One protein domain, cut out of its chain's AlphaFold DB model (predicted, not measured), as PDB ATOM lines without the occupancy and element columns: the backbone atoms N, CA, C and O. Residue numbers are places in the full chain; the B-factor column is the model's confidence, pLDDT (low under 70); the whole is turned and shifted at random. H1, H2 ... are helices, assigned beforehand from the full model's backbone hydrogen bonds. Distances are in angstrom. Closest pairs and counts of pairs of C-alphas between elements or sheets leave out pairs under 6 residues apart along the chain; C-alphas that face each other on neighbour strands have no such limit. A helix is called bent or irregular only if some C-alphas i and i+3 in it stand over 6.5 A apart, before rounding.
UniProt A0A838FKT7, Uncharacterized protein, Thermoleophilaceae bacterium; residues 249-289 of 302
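What this domain is: This is residues 249 to 289 of the 302 residues of an uncharacterized protein of Thermoleophilaceae bacterium (UniProt A0A838FKT7). Three short helices make a small open cluster: H1 and H2 meet at a corner, residues 261 to 267, and form a V, and H3 crosses over one side of that V, with its first half over H2 and its last half over H1. The first residues, 249 to 253, cross the open mouth of the V to reach the beginning of H1, and the last ones, 285 to 289, fold back from the end of H3 toward the beginning of H1. The printed part has 41 residues with three named helices, in the order H1, H2, H3, and no named strand; its class is all helix, with 26 residues in the named helices. The whole is compact, with a radius of gyration of the C-alphas of 9.4 A, and it spans 20 by 20 by 20 A along its three main axes.

How they stand to each other: Helix H1, residues 254 to 263, is joined by a tight link of 1 residue to helix H2, residues 265 to 271. H1 and H2 only just touch, with 3 pairs of C-alphas within 8 A, and they touch only at the corner by their link. Their closest C-alphas are those of Leu 261 and Leu 267, 6.4 A apart. They run opposite ways at a steep tilt of 46 degrees. A tight link of 4 residues leads on to helix H3, residues 276 to 284. H2 and H3 are close but not clearly touching, with the C-alphas of Ala 268 and Val 279 closest at 7.0 A. Their lines are about perpendicular, at 79 degrees. H3 is also close but not clearly touching to H1, where the closest C-alphas are those of Arg 258 and Leu 283, 7.2 A apart. H1 and H3 run opposite ways at a shallow tilt of 34 degrees, only just short of steep. In H1 and H3 every O i to N i+4 pair is within hydrogen-bond range; in H2 it is 1 of 3, beside 3 of 4 O i to N i+3 pairs.

Where its parts are: H1 begins at C-alpha 254, (28.863, 26.373, -30.323), and measures 14.3 A from first to last C-alpha. H2 begins at C-alpha 265, (14.458, 31.042, -29.569), and measures 10.8 A; it is irregular, but only just, with C-alphas 266 and 269 at 6.8 A, and its line is a rough one. H3 measures 12.0 A and ends at C-alpha 284, (26.331, 30.260, -39.877).

The domain as a whole: The C-alphas farthest apart are those of Val 249 and Gln 277, at 23.5 A. The printed part has no cut, and neither link between its helices is long. The mean pLDDT of the printed part is 76.0, and the model's confidence is low, under 70, at residue 250, residues 274 to 277 and residues 285 to 286.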
ATOM      1  N   VAL A 249      29.477  35.486 -16.736       73.19
ATOM      2  CA  VAL A 249      30.136  34.964 -17.933       73.19
ATOM      3  C   VAL A 249      29.572  33.578 -18.192       73.19
ATOM      4  O   VAL A 249      29.765  32.664 -17.394       73.19
ATOM      5  N   LEU A 250      28.850  33.433 -19.300       69.75
ATOM      6  CA  LEU A 250      28.377  32.143 -19.779       69.75
ATOM      7  C   LEU A 250      29.363  31.638 -20.830       69.75
ATOM      8  O   LEU A 250      29.444  32.182 -21.929       69.75
ATOM      9  N   THR A 251      30.125  30.603 -20.492       77.88
ATOM     10  CA  THR A 251      30.954  29.880 -21.458       77.88
ATOM     11  C   THR A 251      30.130  28.754 -22.062       77.88
ATOM     12  O   THR A 251      29.874  27.745 -21.406       77.88
ATOM     13  N   LEU A 252      29.709  28.932 -23.310       79.62
ATOM     14  CA  LEU A 252      29.000  27.919 -24.085       79.62
ATOM     15  C   LEU A 252      29.885  27.506 -25.256       79.62
ATOM     16  O   LEU A 252      30.540  28.348 -25.869       79.62
ATOM     17  N   ASN A 253      29.896  26.215 -25.574       83.88
ATOM     18  CA  ASN A 253      30.408  25.780 -26.867       83.88
ATOM     19  C   ASN A 253      29.335  26.019 -27.948       83.88
ATOM     20  O   ASN A 253      28.154  26.218 -27.646       83.88
ATOM     21  N   CYS A 254      29.749  26.021 -29.214       84.19
ATOM     22  CA  CYS A 254      28.863  26.373 -30.323       84.19
ATOM     23  C   CYS A 254      27.701  25.396 -30.517       84.19
ATOM     24  O   CYS A 254      26.621  25.816 -30.930       84.19
ATOM     25  N   ASP A 255      27.892  24.119 -30.184       83.12
ATOM     26  CA  ASP A 255      26.839  23.111 -30.296       83.12
ATOM     27  C   ASP A 255      25.759  23.332 -29.231       83.12
ATOM     28  O   ASP A 255      24.580  23.438 -29.555       83.12
ATOM     29  N   THR A 256      26.163  23.562 -27.979       83.31
ATOM     30  CA  THR A 256      25.241  23.865 -26.872       83.31
ATOM     31  C   THR A 256      24.511  25.186 -27.096       83.31
ATOM     32  O   THR A 256      23.316  25.281 -26.820       83.31
ATOM     33  N   LEU A 257      25.188  26.211 -27.630       84.56
ATOM     34  CA  LEU A 257      24.540  27.476 -27.980       84.56
ATOM     35  C   LEU A 257      23.484  27.278 -29.080       84.56
ATOM     36  O   LEU A 257      22.380  27.814 -28.974       84.56
ATOM     37  N   ARG A 258      23.801  26.491 -30.114       82.75
ATOM     38  CA  ARG A 258      22.883  26.200 -31.221       82.75
ATOM     39  C   ARG A 258      21.664  25.412 -30.748       82.75
ATOM     40  O   ARG A 258      20.548  25.763 -31.125       82.75
ATOM     41  N   ASP A 259      21.856  24.401 -29.908       84.75
ATOM     42  CA  ASP A 259      20.756  23.600 -29.362       84.75
ATOM     43  C   ASP A 259      19.871  24.430 -28.424       84.75
ATOM     44  O   ASP A 259      18.650  24.432 -28.564       84.75
ATOM     45  N   THR A 260      20.475  25.259 -27.567       83.75
ATOM     46  CA  THR A 260      19.734  26.153 -26.660       83.75
ATOM     47  C   THR A 260      18.882  27.170 -27.430       83.75
ATOM     48  O   THR A 260      17.723  27.397 -27.084       83.75
ATOM     49  N   LEU A 261      19.418  27.766 -28.501       82.25
ATOM     50  CA  LEU A 261      18.676  28.719 -29.338       82.25
ATOM     51  C   LEU A 261      17.583  28.049 -30.184       82.25
ATOM     52  O   LEU A 261      16.587  28.695 -30.505       82.25
ATOM     53  N   ARG A 262      17.737  26.763 -30.533       80.81
ATOM     54  CA  ARG A 262      16.696  25.974 -31.214       80.81
ATOM     55  C   ARG A 262      15.542  25.628 -30.282       80.81
ATOM     56  O   ARG A 262      14.387  25.756 -30.681       80.81
ATOM     57  N   GLU A 263      15.849  25.196 -29.063       84.44
ATOM     58  CA  GLU A 263      14.840  24.830 -28.067       84.44
ATOM     59  C   GLU A 263      14.119  26.058 -27.500       84.44
ATOM     60  O   GLU A 263      12.914  26.015 -27.248       84.44
ATOM     61  N   GLN A 264      14.840  27.169 -27.321       82.31
ATOM     62  CA  GLN A 264      14.312  28.405 -26.752       82.31
ATOM     63  C   GLN A 264      14.758  29.630 -27.567       82.31
ATOM     64  O   GLN A 264      15.645  30.379 -27.147       82.31
ATOM     65  N   PRO A 265      14.094  29.915 -28.703       76.38
ATOM     66  CA  PRO A 265      14.458  31.042 -29.569       76.38
ATOM     67  C   PRO A 265      14.346  32.407 -28.872       76.38
ATOM     68  O   PRO A 265      15.023  33.359 -29.254       76.38
ATOM     69  N   GLY A 266      13.541  32.506 -27.807       73.38
ATOM     70  CA  GLY A 266      13.414  33.712 -26.986       73.38
ATOM     71  C   GLY A 266      14.678  34.100 -26.205       73.38
ATOM     72  O   GLY A 266      14.755  35.225 -25.723       73.38
ATOM     73  N   LEU A 267      15.679  33.217 -26.095       76.56
ATOM     74  CA  LEU A 267      16.955  33.526 -25.435       76.56
ATOM     75  C   LEU A 267      17.948  34.271 -26.337       76.56
ATOM     76  O   LEU A 267      18.969  34.742 -25.842       76.56
ATOM     77  N   ALA A 268      17.654  34.448 -27.629       75.88
ATOM     78  CA  ALA A 268      18.520  35.181 -28.556       75.88
ATOM     79  C   ALA A 268      18.874  36.593 -28.049       75.88
ATOM     80  O   ALA A 268      20.039  36.993 -28.080       75.88
ATOM     81  N   SER A 269      17.903  37.306 -27.472       72.44
ATOM     82  CA  SER A 269      18.122  38.637 -26.895       72.44
ATOM     83  C   SER A 269      18.999  38.617 -25.642       72.44
ATOM     84  O   SER A 269      19.710  39.585 -25.388       72.44
ATOM     85  N   ALA A 270      18.993  37.522 -24.873       70.06
ATOM     86  CA  ALA A 270      19.867  37.360 -23.708       70.06
ATOM     87  C   ALA A 270      21.345  37.198 -24.109       70.06
ATOM     88  O   ALA A 270      22.231  37.539 -23.332       70.06
ATOM     89  N   PHE A 271      21.609  36.750 -25.342       71.06
ATOM     90  CA  PHE A 271      22.944  36.710 -25.950       71.06
ATOM     91  C   PHE A 271      23.279  37.970 -26.767       71.06
ATOM     92  O   PHE A 271      24.292  38.005 -27.460       71.06
ATOM     93  N   GLY A 272      22.451  39.018 -26.685       72.00
ATOM     94  CA  GLY A 272      22.670  40.281 -27.392       72.00
ATOM     95  C   GLY A 272      22.276  40.263 -28.873       72.00
ATOM     96  O   GLY A 272      22.537  41.241 -29.574       72.00
ATOM     97  N   PHE A 273      21.621  39.202 -29.359       78.00
ATOM     98  CA  PHE A 273      21.060  39.175 -30.709       78.00
ATOM     99  C   PHE A 273      19.703  39.883 -30.714       78.00
ATOM    100  O   PHE A 273      18.729  39.407 -30.130       78.00
ATOM    101  N   LEU A 274      19.650  41.054 -31.350       67.69
ATOM    102  CA  LEU A 274      18.458  41.910 -31.373       67.69
ATOM    103  C   LEU A 274      17.450  41.512 -32.461       67.69
ATOM    104  O   LEU A 274      16.292  41.920 -32.404       67.69
ATOM    105  N   ASP A 275      17.874  40.705 -33.433       69.38
ATOM    106  CA  ASP A 275      17.037  40.173 -34.501       69.38
ATOM    107  C   ASP A 275      17.478  38.757 -34.924       69.38
ATOM    108  O   ASP A 275      18.547  38.259 -34.561       69.38
ATOM    109  N   GLY A 276      16.624  38.081 -35.700       63.62
ATOM    110  CA  GLY A 276      16.914  36.739 -36.217       63.62
ATOM    111  C   GLY A 276      18.071  36.701 -37.222       63.62
ATOM    112  O   GLY A 276      18.672  35.645 -37.405       63.62
ATOM    113  N   GLN A 277      18.422  37.839 -37.838       69.94
ATOM    114  CA  GLN A 277      19.558  37.920 -38.762       69.94
ATOM    115  C   GLN A 277      20.893  37.855 -38.015       69.94
ATOM    116  O   GLN A 277      21.804  37.154 -38.461       69.94
ATOM    117  N   GLY A 278      20.987  38.497 -36.847       72.12
ATOM    118  CA  GLY A 278      22.147  38.436 -35.964       72.12
ATOM    119  C   GLY A 278      22.446  37.018 -35.481       72.12
ATOM    120  O   GLY A 278      23.608  36.621 -35.440       72.12
ATOM    121  N   VAL A 279      21.407  36.219 -35.213       75.00
ATOM    122  CA  VAL A 279      21.558  34.805 -34.832       75.00
ATOM    123  C   VAL A 279      22.139  33.977 -35.983       75.00
ATOM    124  O   VAL A 279      23.117  33.258 -35.784       75.00
ATOM    125  N   SER A 280      21.590  34.104 -37.198       72.12
ATOM    126  CA  SER A 280      22.107  33.378 -38.370       72.12
ATOM    127  C   SER A 280      23.520  33.816 -38.762       72.12
ATOM    128  O   SER A 280      24.358  32.982 -39.084       72.12
ATOM    129  N   ALA A 281      23.837  35.111 -38.669       75.81
ATOM    130  CA  ALA A 281      25.173  35.614 -38.973       75.81
ATOM    131  C   ALA A 281      26.226  35.088 -37.981       75.81
ATOM    132  O   ALA A 281      27.358  34.815 -38.369       75.81
ATOM    133  N   PHE A 282      25.852  34.902 -36.714       77.19
ATOM    134  CA  PHE A 282      26.749  34.378 -35.687       77.19
ATOM    135  C   PHE A 282      26.947  32.856 -35.785       77.19
ATOM    136  O   PHE A 282      28.074  32.368 -35.687       77.19
ATOM    137  N   LEU A 283      25.869  32.097 -36.007       76.75
ATOM    138  CA  LEU A 283      25.920  30.630 -36.061       76.75
ATOM    139  C   LEU A 283      26.386  30.083 -37.416       76.75
ATOM    140  O   LEU A 283      27.062  29.056 -37.446       76.75
ATOM    141  N   ASP A 284      26.054  30.753 -38.520       73.19
ATOM    142  CA  ASP A 284      26.331  30.260 -39.877       73.19
ATOM    143  C   ASP A 284      27.412  31.088 -40.599       73.19
ATOM    144  O   ASP A 284      28.002  30.622 -41.571       73.19
ATOM    145  N   GLY A 285      27.744  32.290 -40.107       68.25
ATOM    146  CA  GLY A 285      28.781  33.176 -40.663       68.25
ATOM    147  C   GLY A 285      30.213  32.897 -40.186       68.25
ATOM    148  O   GLY A 285      31.103  33.713 -40.419       68.25
ATOM    149  N   GLY A 286      30.453  31.763 -39.520       66.00
ATOM    150  CA  GLY A 286      31.795  31.276 -39.166       66.00
ATOM    151  C   GLY A 286      32.283  31.593 -37.748       66.00
ATOM    152  O   GLY A 286      33.320  31.067 -37.353       66.00
ATOM    153  N   ALA A 287      31.545  32.380 -36.955       75.12
ATOM    154  CA  ALA A 287      31.891  32.625 -35.549       75.12
ATOM    155  C   ALA A 287      31.584  31.416 -34.644       75.12
ATOM    156  O   ALA A 287      32.293  31.193 -33.664       75.12
ATOM    157  N   CYS A 288      30.575  30.608 -34.996       76.31
ATOM    158  CA  CYS A 288      30.261  29.357 -34.307       76.31
ATOM    159  C   CYS A 288      29.935  28.207 -35.285       76.31
ATOM    160  O   CYS A 288      28.765  27.869 -35.467       76.31
ATOM    161  N   PRO A 289      30.937  27.579 -35.933       70.25
ATOM    162  CA  PRO A 289      30.696  26.549 -36.943       70.25
ATOM    163  C   PRO A 289      29.938  25.339 -36.371       70.25
ATOM    164  O   PRO A 289      30.072  24.995 -35.197       70.25
TER     165      PRO A 289